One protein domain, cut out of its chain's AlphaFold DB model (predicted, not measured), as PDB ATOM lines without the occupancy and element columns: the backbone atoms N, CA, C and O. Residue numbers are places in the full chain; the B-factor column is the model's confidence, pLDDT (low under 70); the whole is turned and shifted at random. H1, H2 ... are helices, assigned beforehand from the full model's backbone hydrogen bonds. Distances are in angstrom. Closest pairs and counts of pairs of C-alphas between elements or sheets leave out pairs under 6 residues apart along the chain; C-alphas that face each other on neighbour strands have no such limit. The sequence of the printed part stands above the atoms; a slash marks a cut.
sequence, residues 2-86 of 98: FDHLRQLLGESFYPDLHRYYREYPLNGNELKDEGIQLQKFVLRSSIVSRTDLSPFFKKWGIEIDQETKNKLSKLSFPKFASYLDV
ATOM      1  N   PHE A   2      15.627 -38.691  34.784       79.12
ATOM      2  CA  PHE A   2      16.792 -38.446  33.935       79.12
ATOM      3  C   PHE A   2      18.090 -38.160  34.710       79.12
ATOM      4  O   PHE A   2      19.122 -38.761  34.432       79.12
ATOM      5  N   ASP A   3      18.041 -37.331  35.755       79.62
ATOM      6  CA  ASP A   3      19.252 -37.049  36.537       79.62
ATOM      7  C   ASP A   3      19.818 -38.309  37.220       79.62
ATOM      8  O   ASP A   3      21.013 -38.573  37.145       79.62
ATOM      9  N   HIS A   4      18.947 -39.176  37.748       81.00
ATOM     10  CA  HIS A   4      19.350 -40.473  38.298       81.00
ATOM     11  C   HIS A   4      19.996 -41.387  37.248       81.00
ATOM     12  O   HIS A   4      20.994 -42.030  37.550       81.00
ATOM     13  N   LEU A   5      19.502 -41.421  36.003       83.06
ATOM     14  CA  LEU A   5      20.180 -42.162  34.928       83.06
ATOM     15  C   LEU A   5      21.579 -41.601  34.659       83.06
ATOM     16  O   LEU A   5      22.513 -42.380  34.500       83.06
ATOM     17  N   ARG A   6      21.743 -40.270  34.665       82.56
ATOM     18  CA  ARG A   6      23.059 -39.625  34.522       82.56
ATOM     19  C   ARG A   6      24.010 -40.012  35.649       82.56
ATOM     20  O   ARG A   6      25.171 -40.293  35.390       82.56
ATOM     21  N   GLN A   7      23.530 -40.022  36.888       80.88
ATOM     22  CA  GLN A   7      24.346 -40.370  38.051       80.88
ATOM     23  C   GLN A   7      24.738 -41.854  38.050       80.88
ATOM     24  O   GLN A   7      25.861 -42.197  38.403       80.88
ATOM     25  N   LEU A   8      23.830 -42.731  37.612       77.38
ATOM     26  CA  LEU A   8      24.045 -44.178  37.576       77.38
ATOM     27  C   LEU A   8      24.920 -44.636  36.404       77.38
ATOM     28  O   LEU A   8      25.726 -45.548  36.562       77.38
ATOM     29  N   LEU A   9      24.733 -44.041  35.225       81.06
ATOM     30  CA  LEU A   9      25.370 -44.456  33.968       81.06
ATOM     31  C   LEU A   9      26.527 -43.535  33.553       81.06
ATOM     32  O   LEU A   9      27.264 -43.850  32.621       81.06
ATOM     33  N   GLY A  10      26.693 -42.408  34.245       82.94
ATOM     34  CA  GLY A  10      27.693 -41.383  33.971       82.94
ATOM     35  C   GLY A  10      27.227 -40.306  32.985       82.94
ATOM     36  O   GLY A  10      26.218 -40.431  32.287       82.94
ATOM     37  N   GLU A  11      28.008 -39.226  32.884       83.88
ATOM     38  CA  GLU A  11      27.726 -38.099  31.979       83.88
ATOM     39  C   GLU A  11      27.758 -38.472  30.491       83.88
ATOM     40  O   GLU A  11      27.084 -37.824  29.690       83.88
ATOM     41  N   SER A  12      28.486 -39.528  30.109       85.88
ATOM     42  CA  SER A  12      28.582 -39.965  28.705       85.88
ATOM     43  C   SER A  12      27.301 -40.636  28.185       85.88
ATOM     44  O   SER A  12      27.050 -40.643  26.983       85.88
ATOM     45  N   PHE A  13      26.430 -41.107  29.082       88.19
ATOM     46  CA  PHE A  13      25.227 -41.856  28.720       88.19
ATOM     47  C   PHE A  13      24.277 -41.092  27.786       88.19
ATOM     48  O   PHE A  13      23.825 -41.633  26.779       88.19
ATOM     49  N   TYR A  14      23.971 -39.831  28.096       87.75
ATOM     50  CA  TYR A  14      23.087 -39.004  27.270       87.75
ATOM     51  C   TYR A  14      23.645 -38.710  25.872       87.75
ATOM     52  O   TYR A  14      22.901 -38.875  24.903       87.75
ATOM     53  N   PRO A  15      24.917 -38.291  25.721       91.00
ATOM     54  CA  PRO A  15      25.513 -38.142  24.401       91.00
ATOM     55  C   PRO A  15      25.491 -39.441  23.587       91.00
ATOM     56  O   PRO A  15      25.139 -39.390  22.405       91.00
ATOM     57  N   ASP A  16      25.789 -40.592  24.199       91.00
ATOM     58  CA  ASP A  16      25.722 -41.897  23.528       91.00
ATOM     59  C   ASP A  16      24.285 -42.279  23.150       91.00
ATOM     60  O   ASP A  16      24.030 -42.739  22.035       91.00
ATOM     61  N   LEU A  17      23.313 -42.012  24.025       91.50
ATOM     62  CA  LEU A  17      21.901 -42.244  23.742       91.50
ATOM     63  C   LEU A  17      21.416 -41.370  22.583       91.50
ATOM     64  O   LEU A  17      20.802 -41.872  21.642       91.50
ATOM     65  N   HIS A  18      21.730 -40.073  22.591       90.50
ATOM     66  CA  HIS A  18      21.399 -39.172  21.486       90.50
ATOM     67  C   HIS A  18      22.074 -39.590  20.181       90.50
ATOM     68  O   HIS A  18      21.463 -39.505  19.115       90.50
ATOM     69  N   ARG A  19      23.322 -40.064  20.241       91.75
ATOM     70  CA  ARG A  19      24.007 -40.633  19.080       91.75
ATOM     71  C   ARG A  19      23.251 -41.851  18.544       91.75
ATOM     72  O   ARG A  19      22.922 -41.859  17.362       91.75
ATOM     73  N   TYR A  20      22.856 -42.777  19.412       91.31
ATOM     74  CA  TYR A  20      22.069 -43.947  19.032       91.31
ATOM     75  C   TYR A  20      20.729 -43.565  18.387       91.31
ATOM     76  O   TYR A  20      20.327 -44.151  17.387       91.31
ATOM     77  N   TYR A  21      20.031 -42.557  18.917       89.69
ATOM     78  CA  TYR A  21      18.785 -42.061  18.322       89.69
ATOM     79  C   TYR A  21      18.985 -41.423  16.944       89.69
ATOM     80  O   TYR A  21      18.080 -41.508  16.115       89.69
ATOM     81  N   ARG A  22      20.149 -40.812  16.686       89.50
ATOM     82  CA  ARG A  22      20.506 -40.291  15.358       89.50
ATOM     83  C   ARG A  22      20.820 -41.407  14.364       89.50
ATOM     84  O   ARG A  22      20.428 -41.296  13.210       89.50
ATOM     85  N   GLU A  23      21.500 -42.461  14.805       91.12
ATOM     86  CA  GLU A  23      21.823 -43.622  13.962       91.12
ATOM     87  C   GLU A  23      20.585 -44.489  13.682       91.12
ATOM     88  O   GLU A  23      20.410 -44.996  12.576       91.12
ATOM     89  N   TYR A  24      19.689 -44.603  14.664       88.69
ATOM     90  CA  TYR A  24      18.447 -45.368  14.586       88.69
ATOM     91  C   TYR A  24      17.246 -44.458  14.870       88.69
ATOM     92  O   TYR A  24      16.692 -44.497  15.977       88.69
ATOM     93  N   PRO A  25      16.808 -43.625  13.912       85.94
ATOM     94  CA  PRO A  25      15.659 -42.750  14.116       85.94
ATOM     95  C   PRO A  25      14.396 -43.552  14.451       85.94
ATOM     96  O   PRO A  25      14.241 -44.713  14.068       85.94
ATOM     97  N   LEU A  26      13.502 -42.946  15.232       85.56
ATOM     98  CA  LEU A  26      12.167 -43.497  15.457       85.56
ATOM     99  C   LEU A  26      11.348 -43.358  14.170       85.56
ATOM    100  O   LEU A  26      11.410 -42.327  13.501       85.56
ATOM    101  N   ASN A  27      10.560 -44.376  13.833       85.88
ATOM    102  CA  ASN A  27       9.649 -44.299  12.698       85.88
ATOM    103  C   ASN A  27       8.488 -43.338  12.989       85.88
ATOM    104  O   ASN A  27       8.142 -43.089  14.143       85.88
ATOM    105  N   GLY A  28       7.822 -42.847  11.940       81.44
ATOM    106  CA  GLY A  28       6.716 -41.888  12.071       81.44
ATOM    107  C   GLY A  28       5.571 -42.355  12.981       81.44
ATOM    108  O   GLY A  28       4.946 -41.527  13.634       81.44
ATOM    109  N   ASN A  29       5.320 -43.663  13.079       80.50
ATOM    110  CA  ASN A  29       4.342 -44.219  14.021       80.50
ATOM    111  C   ASN A  29       4.848 -44.188  15.467       80.50
ATOM    112  O   ASN A  29       4.090 -43.865  16.372       80.50
ATOM    113  N   GLU A  30       6.131 -44.477  15.680       82.56
ATOM    114  CA  GLU A  30       6.755 -44.437  17.004       82.56
ATOM    115  C   GLU A  30       6.867 -43.001  17.519       82.56
ATOM    116  O   GLU A  30       6.836 -42.784  18.717       82.56
ATOM    117  N   LEU A  31       6.968 -42.007  16.632       81.50
ATOM    118  CA  LEU A  31       6.985 -40.597  17.015       81.50
ATOM    119  C   LEU A  31       5.611 -40.062  17.444       81.50
ATOM    120  O   LEU A  31       5.560 -39.049  18.131       81.50
ATOM    121  N   LYS A  32       4.518 -40.717  17.041       85.56
ATOM    122  CA  LYS A  32       3.145 -40.274  17.330       85.56
ATOM    123  C   LYS A  32       2.583 -40.821  18.638       85.56
ATOM    124  O   LYS A  32       1.586 -40.292  19.112       85.56
ATOM    125  N   ASP A  33       3.190 -41.871  19.183       88.38
ATOM    126  CA  ASP A  33       2.692 -42.567  20.363       88.38
ATOM    127  C   ASP A  33       3.712 -42.486  21.501       88.38
ATOM    128  O   ASP A  33       4.779 -43.103  21.451       88.38
ATOM    129  N   GLU A  34       3.386 -41.707  22.529       85.12
ATOM    130  CA  GLU A  34       4.248 -41.486  23.696       85.12
ATOM    131  C   GLU A  34       4.537 -42.790  24.456       85.12
ATOM    132  O   GLU A  34       5.643 -42.982  24.967       85.12
ATOM    133  N   GLY A  35       3.585 -43.730  24.471       85.81
ATOM    134  CA  GLY A  35       3.769 -45.049  25.070       85.81
ATOM    135  C   GLY A  35       4.848 -45.846  24.339       85.81
ATOM    136  O   GLY A  35       5.774 -46.368  24.964       85.81
ATOM    137  N   ILE A  36       4.793 -45.879  23.006       86.31
ATOM    138  CA  ILE A  36       5.812 -46.528  22.172       86.31
ATOM    139  C   ILE A  36       7.163 -45.819  22.316       86.31
ATOM    140  O   ILE A  36       8.189 -46.496  22.443       86.31
ATOM    141  N   GLN A  37       7.194 -44.483  22.353       88.25
ATOM    142  CA  GLN A  37       8.430 -43.732  22.602       88.25
ATOM    143  C   GLN A  37       9.072 -44.134  23.926       88.25
ATOM    144  O   GLN A  37      10.282 -44.368  23.969       88.25
ATOM    145  N   LEU A  38       8.270 -44.270  24.983       88.56
ATOM    146  CA  LEU A  38       8.746 -44.644  26.308       88.56
ATOM    147  C   LEU A  38       9.307 -46.072  26.325       88.56
ATOM    148  O   LEU A  38      10.412 -46.292  26.823       88.56
ATOM    149  N   GLN A  39       8.623 -47.033  25.691       89.88
ATOM    150  CA  GLN A  39       9.144 -48.399  25.530       89.88
ATOM    151  C   GLN A  39      10.476 -48.418  24.772       89.88
ATOM    152  O   GLN A  39      11.427 -49.108  25.157       89.88
ATOM    153  N   LYS A  40      10.580 -47.632  23.695       89.81
ATOM    154  CA  LYS A  40      11.809 -47.514  22.903       89.81
ATOM    155  C   LYS A  40      12.917 -46.841  23.693       89.81
ATOM    156  O   LYS A  40      14.060 -47.277  23.584       89.81
ATOM    157  N   PHE A  41      12.594 -45.843  24.507       89.94
ATOM    158  CA  PHE A  41      13.546 -45.187  25.391       89.94
ATOM    159  C   PHE A  41      14.151 -46.176  26.384       89.94
ATOM    160  O   PHE A  41      15.373 -46.249  26.488       89.94
ATOM    161  N   VAL A  42      13.328 -46.999  27.038       89.38
ATOM    162  CA  VAL A  42      13.786 -48.042  27.973       89.38
ATOM    163  C   VAL A  42      14.720 -49.030  27.277       89.38
ATOM    164  O   VAL A  42      15.815 -49.318  27.767       89.38
ATOM    165  N   LEU A  43      14.300 -49.529  26.113       89.81
ATOM    166  CA  LEU A  43      15.064 -50.497  25.336       89.81
ATOM    167  C   LEU A  43      16.416 -49.920  24.896       89.81
ATOM    168  O   LEU A  43      17.455 -50.535  25.119       89.81
ATOM    169  N   ARG A  44      16.409 -48.726  24.293       90.69
ATOM    170  CA  ARG A  44      17.612 -48.056  23.779       90.69
ATOM    171  C   ARG A  44      18.560 -47.670  24.907       90.69
ATOM    172  O   ARG A  44      19.752 -47.925  24.795       90.69
ATOM    173  N   SER A  45      18.030 -47.153  26.014       89.50
ATOM    174  CA  SER A  45      18.808 -46.864  27.223       89.50
ATOM    175  C   SER A  45      19.515 -48.113  27.741       89.50
ATOM    176  O   SER A  45      20.693 -48.057  28.081       89.50
ATOM    177  N   SER A  46      18.828 -49.257  27.739       88.81
ATOM    178  CA  SER A  46      19.408 -50.528  28.185       88.81
ATOM    179  C   SER A  46      20.477 -51.056  27.220       88.81
ATOM    180  O   SER A  46      21.481 -51.613  27.650       88.81
ATOM    181  N   ILE A  47      20.306 -50.846  25.911       89.00
ATOM    182  CA  ILE A  47      21.303 -51.211  24.889       89.00
ATOM    183  C   ILE A  47      22.560 -50.346  25.015       89.00
ATOM    184  O   ILE A  47      23.666 -50.879  25.048       89.00
ATOM    185  N   VAL A  48      22.393 -49.024  25.118       89.44
ATOM    186  CA  VAL A  48      23.500 -48.060  25.235       89.44
ATOM    187  C   VAL A  48      24.291 -48.295  26.521       89.44
ATOM    188  O   VAL A  48      25.515 -48.351  26.486       89.44
ATOM    189  N   SER A  49      23.599 -48.523  27.639       85.44
ATOM    190  CA  SER A  49      24.234 -48.855  28.922       85.44
ATOM    191  C   SER A  49      24.681 -50.315  29.046       85.44
ATOM    192  O   SER A  49      25.278 -50.682  30.059       85.44
ATOM    193  N   ARG A  50      24.365 -51.166  28.056       84.69
ATOM    194  CA  ARG A  50      24.570 -52.627  28.080       84.69
ATOM    195  C   ARG A  50      24.076 -53.296  29.372       84.69
ATOM    196  O   ARG A  50      24.644 -54.290  29.820       84.69
ATOM    197  N   THR A  51      23.034 -52.735  29.977       83.88
ATOM    198  CA  THR A  51      22.493 -53.124  31.282       83.88
ATOM    199  C   THR A  51      20.974 -53.131  31.191       83.88
ATOM    200  O   THR A  51      20.384 -52.225  30.611       83.88
ATOM    201  N   ASP A  52      20.306 -54.132  31.762       86.81
ATOM    202  CA  ASP A  52      18.841 -54.153  31.787       86.81
ATOM    203  C   ASP A  52      18.317 -53.147  32.824       86.81
ATOM    204  O   ASP A  52      18.362 -53.392  34.032       86.81
ATOM    205  N   LEU A  53      17.824 -52.003  32.332       85.25
ATOM    206  CA  LEU A  53      17.252 -50.921  33.139       85.25
ATOM    207  C   LEU A  53      15.749 -51.105  33.401       85.25
ATOM    208  O   LEU A  53      15.162 -50.321  34.145       85.25
ATOM    209  N   SER A  54      15.117 -52.148  32.851       84.75
ATOM    210  CA  SER A  54      13.717 -52.511  33.128       84.75
ATOM    211  C   SER A  54      13.304 -52.377  34.603       84.75
ATOM    212  O   SER A  54      12.269 -51.757  34.869       84.75
ATOM    213  N   PRO A  55      14.062 -52.906  35.590       80.75
ATOM    214  CA  PRO A  55      13.694 -52.772  36.999       80.75
ATOM    215  C   PRO A  55      13.761 -51.329  37.517       80.75
ATOM    216  O   PRO A  55      12.994 -50.990  38.414       80.75
ATOM    217  N   PHE A  56      14.629 -50.474  36.965       83.31
ATOM    218  CA  PHE A  56      14.698 -49.054  37.323       83.31
ATOM    219  C   PHE A  56      13.440 -48.321  36.855       83.31
ATOM    220  O   PHE A  56      12.756 -47.694  37.657       83.31
ATOM    221  N   PHE A  57      13.075 -48.471  35.581       84.44
ATOM    222  CA  PHE A  57      11.877 -47.837  35.027       84.44
ATOM    223  C   PHE A  57      10.589 -48.337  35.693       84.44
ATOM    224  O   PHE A  57       9.712 -47.537  36.006       84.44
ATOM    225  N   LYS A  58      10.512 -49.632  36.024       83.88
ATOM    226  CA  LYS A  58       9.381 -50.186  36.779       83.88
ATOM    227  C   LYS A  58       9.216 -49.523  38.153       83.88
ATOM    228  O   LYS A  58       8.088 -49.292  38.575       83.88
ATOM    229  N   LYS A  59      10.316 -49.195  38.844       78.62
ATOM    230  CA  LYS A  59      10.268 -48.459  40.122       78.62
ATOM    231  C   LYS A  59       9.795 -47.011  39.963       78.62
ATOM    232  O   LYS A  59       9.193 -46.483  40.886       78.62
ATOM    233  N   TRP A  60      10.017 -46.407  38.799       78.81
ATOM    234  CA  TRP A  60       9.485 -45.087  38.444       78.81
ATOM    235  C   TRP A  60       7.988 -45.093  38.085       78.81
ATOM    236  O   TRP A  60       7.463 -44.054  37.705       78.81
ATOM    237  N   GLY A  61       7.304 -46.241  38.161       81.88
ATOM    238  CA  GLY A  61       5.905 -46.372  37.739       81.88
ATOM    239  C   GLY A  61       5.727 -46.541  36.227       81.88
ATOM    240  O   GLY A  61       4.606 -46.499  35.733       81.88
ATOM    241  N   ILE A  62       6.815 -46.757  35.478       83.69
ATOM    242  CA  ILE A  62       6.757 -46.980  34.034       83.69
ATOM    243  C   ILE A  62       6.572 -48.473  33.770       83.69
ATOM    244  O   ILE A  62       7.457 -49.294  34.042       83.69
ATOM    245  N   GLU A  63       5.424 -48.836  33.208       84.31
ATOM    246  CA  GLU A  63       5.154 -50.213  32.816       84.31
ATOM    247  C   GLU A  63       5.939 -50.586  31.561       84.31
ATOM    248  O   GLU A  63       5.744 -50.025  30.488       84.31
ATOM    249  N   ILE A  64       6.848 -51.552  31.692       86.69
ATOM    250  CA  ILE A  64       7.597 -52.092  30.553       86.69
ATOM    251  C   ILE A  64       6.785 -53.191  29.877       86.69
ATOM    252  O   ILE A  64       6.414 -54.185  30.521       86.69
ATOM    253  N   ASP A  65       6.589 -53.042  28.571       87.50
ATOM    254  CA  ASP A  65       5.857 -53.989  27.746       87.50
ATOM    255  C   ASP A  65       6.570 -55.350  27.657       87.50
ATOM    256  O   ASP A  65       7.796 -55.470  27.796       87.50
ATOM    257  N   GLN A  66       5.784 -56.402  27.428       85.75
ATOM    258  CA  GLN A  66       6.294 -57.759  27.241       85.75
ATOM    259  C   GLN A  66       7.270 -57.853  26.061       85.75
ATOM    260  O   GLN A  66       8.272 -58.563  26.161       85.75
ATOM    261  N   GLU A  67       7.041 -57.115  24.971       86.81
ATOM    262  CA  GLU A  67       7.950 -57.075  23.826       86.81
ATOM    263  C   GLU A  67       9.320 -56.518  24.230       86.81
ATOM    264  O   GLU A  67      10.357 -57.118  23.924       86.81
ATOM    265  N   THR A  68       9.332 -55.404  24.966       86.62
ATOM    266  CA  THR A  68      10.559 -54.778  25.469       86.62
ATOM    267  C   THR A  68      11.312 -55.727  26.398       86.62
ATOM    268  O   THR A  68      12.508 -55.947  26.207       86.62
ATOM    269  N   LYS A  69      10.615 -56.376  27.341       84.62
ATOM    270  CA  LYS A  69      11.210 -57.388  28.233       84.62
ATOM    271  C   LYS A  69      11.800 -58.562  27.460       84.62
ATOM    272  O   LYS A  69      12.902 -58.999  27.769       84.62
ATOM    273  N   ASN A  70      11.102 -59.058  26.440       86.75
ATOM    274  CA  ASN A  70      11.597 -60.155  25.611       86.75
ATOM    275  C   ASN A  70      12.855 -59.763  24.832       86.75
ATOM    276  O   ASN A  70      13.792 -60.557  24.746       86.75
ATOM    277  N   LYS A  71      12.912 -58.540  24.294       87.12
ATOM    278  CA  LYS A  71      14.120 -58.018  23.638       87.12
ATOM    279  C   LYS A  71      15.286 -57.925  24.619       87.12
ATOM    280  O   LYS A  71      16.381 -58.362  24.284       87.12
ATOM    281  N   LEU A  72      15.044 -57.440  25.833       84.38
ATOM    282  CA  LEU A  72      16.071 -57.324  26.870       84.38
ATOM    283  C   LEU A  72      16.555 -58.692  27.371       84.38
ATOM    284  O   LEU A  72      17.762 -58.905  27.474       84.38
ATOM    285  N   SER A  73      15.653 -59.659  27.559       82.19
ATOM    286  CA  SER A  73      16.018 -61.050  27.871       82.19
ATOM    287  C   SER A  73      16.883 -61.685  26.783       82.19
ATOM    288  O   SER A  73      17.845 -62.379  27.100       82.19
ATOM    289  N   LYS A  74      16.593 -61.430  25.498       84.06
ATOM    290  CA  LYS A  74      17.413 -61.940  24.384       84.06
ATOM    291  C   LYS A  74      18.827 -61.360  24.373       84.06
ATOM    292  O   LYS A  74      19.747 -62.037  23.933       84.06
ATOM    293  N   LEU A  75      18.998 -60.133  24.858       80.38
ATOM    294  CA  LEU A  75      20.298 -59.464  24.921       80.38
ATOM    295  C   LEU A  75      21.172 -59.967  26.081       80.38
ATOM    296  O   LEU A  75      22.376 -59.738  26.061       80.38
ATOM    297  N   SER A  76      20.594 -60.687  27.056       75.88
ATOM    298  CA  SER A  76      21.314 -61.269  28.204       75.88
ATOM    299  C   SER A  76      22.167 -60.250  28.976       75.88
ATOM    300  O   SER A  76      23.251 -60.570  29.464       75.88
ATOM    301  N   PHE A  77      21.690 -59.008  29.092       79.19
ATOM    302  CA  PHE A  77      22.381 -57.981  29.868       79.19
ATOM    303  C   PHE A  77      22.287 -58.249  31.378       79.19
ATOM    304  O   PHE A  77      21.267 -58.768  31.850       79.19
ATOM    305  N   PRO A  78      23.309 -57.860  32.167       76.69
ATOM    306  CA  PRO A  78      23.203 -57.870  33.618       76.69
ATOM    307  C   PRO A  78      22.032 -56.980  34.054       76.69
ATOM    308  O   PRO A  78      21.851 -55.864  33.560       76.69
ATOM    309  N   LYS A  79      21.205 -57.487  34.973       73.00
ATOM    310  CA  LYS A  79      20.062 -56.736  35.504       73.00
ATOM    311  C   LYS A  79      20.542 -55.652  36.451       73.00
ATOM    312  O   LYS A  79      21.281 -55.946  37.390       73.00
ATOM    313  N   PHE A  80      20.018 -54.440  36.287       69.75
ATOM    314  CA  PHE A  80      20.343 -53.307  37.155       69.75
ATOM    315  C   PHE A  80      20.030 -53.582  38.643       69.75
ATOM    316  O   PHE A  80      20.691 -53.050  39.529       69.75
ATOM    317  N   ALA A  81      19.090 -54.487  38.944       61.53
ATOM    318  CA  ALA A  81      18.792 -54.920  40.313       61.53
ATOM    319  C   ALA A  81      20.009 -55.508  41.056       61.53
ATOM    320  O   ALA A  81      20.115 -55.329  42.265       61.53
ATOM    321  N   SER A  82      20.950 -56.138  40.344       51.31
ATOM    322  CA  SER A  82      22.179 -56.660  40.953       51.31
ATOM    323  C   SER A  82      23.161 -55.556  41.361       51.31
ATOM    324  O   SER A  82      24.092 -55.835  42.103       51.31
ATOM    325  N   TYR A  83      22.974 -54.321  40.881       49.53
ATOM    326  CA  TYR A  83      23.830 -53.174  41.197       49.53
ATOM    327  C   TYR A  83      23.388 -52.446  42.479       49.53
ATOM    328  O   TYR A  83      24.206 -51.841  43.170       49.53
ATOM    329  N   LEU A  84      22.094 -52.534  42.819       50.94
ATOM    330  CA  LEU A  84      21.516 -51.908  44.013       50.94
ATOM    331  C   LEU A  84      21.736 -52.725  45.298       50.94
ATOM    332  O   LEU A  84      21.768 -52.136  46.369       50.94
ATOM    333  N   ASP A  85      21.920 -54.047  45.210       46.00
ATOM    334  CA  ASP A  85      22.199 -54.889  46.392       46.00
ATOM    335  C   ASP A  85      23.592 -54.601  46.996       46.00
ATOM    336  O   ASP A  85      23.800 -54.698  48.202       46.00
ATOM    337  N   VAL A  86      24.539 -54.158  46.159       48.12
ATOM    338  CA  VAL A  86      25.933 -53.898  46.558       48.12
ATOM    339  C   VAL A  86      26.126 -52.488  47.133       48.12
ATOM    340  O   VAL A  86      27.044 -52.259  47.916       48.12
TER     341      VAL A  86
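This is residues 2 to 86 of the 98 residues of an uncharacterized protein of Paenochrobactrum gallinarii (UniProt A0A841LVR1). One helix, H4, forms the core, with H6 side by side with it and running the same way, while H2 crosses its last residues steeply and the short H5 packs on residues 42 to 46. Short H3 makes a corner with the beginning of H4 at one end of the longest axis, the H7 region makes the other end, and H1 stands close to the beginning of H2 without clearly touching it. The printed part has 85 residues with seven named helices, H1 to H7 in order along the chain, and no named strand; the class is all helix. The whole is compact, with a radius of gyration of the C-alphas of 12.6 A and spans of 41 by 28 by 23 A.

H1, residues 2 to 9, touches no helix; it is close to but not clearly touching H2, residues 13 to 23, about perpendicular at 79 degrees, the closest C-alphas being those of Arg 6 and Phe 13, 6.6 A apart. The hub is H4, residues 34 to 48, which touches four helices. With residues 44 to 48 alone it touches H2, opposite ways at a steep tilt of 69 degrees, only just short of about perpendicular; their closest C-alphas, of Leu 17 and Val 48, are 6.2 A apart. H3, residues 28 to 32, and H4 touch only at the corner by their link, and only just, with 3 pairs of C-alphas within 8 A; the closest are those of Glu 30 and Ile 36, 5.7 A apart. H5, residues 54 to 59, only just touches residues 42 to 46 of H4, with 3 pairs of C-alphas within 8 A, at a steep tilt of 55 degrees, opposite ways; the closest C-alphas, of Val 42 and Ser 54, are 6.8 A apart. H6, residues 66 to 75, touches H4 at a shallow tilt of 10 degrees, the same way, the closest C-alphas being those of Leu 43 and Thr 68, 6.2 A apart. H7, residues 81 to 84, touches no helix but is close to H5, the closest C-alphas, of Pro 55 and Ala 81, being 6.4 A apart. Every O i to N i+4 pair is within hydrogen-bond range in H1, H2, H4, H5 and H6; H3 has 0 of 1, with 1 of 2 O i to N i+3 pairs within range, and H7 is too short for an O i to N i+4 pair.

H1 begins at C-alpha 2, (16.792, -38.446, 33.935). H2 is 15.2 A from first to last C-alpha. H4, the longest helix, runs 20.4 A from C-alpha 34 at (4.248, -41.486, 23.696), and H6 runs 14.3 A. H1, H3, H5 and H7 measure 10.5, 6.6, 8.8 and 5.5 A, and H7 ends at C-alpha 84, (21.516, -51.908, 44.013).

The C-alphas of Gly 28 and Val 86 are the two farthest apart, at 41.3 A. The printed part has no cut and no long link; the link from H5 to H6 is short and the others are tight. The mean pLDDT of the printed part is 82.6, and residues 80 to 86 are under 70.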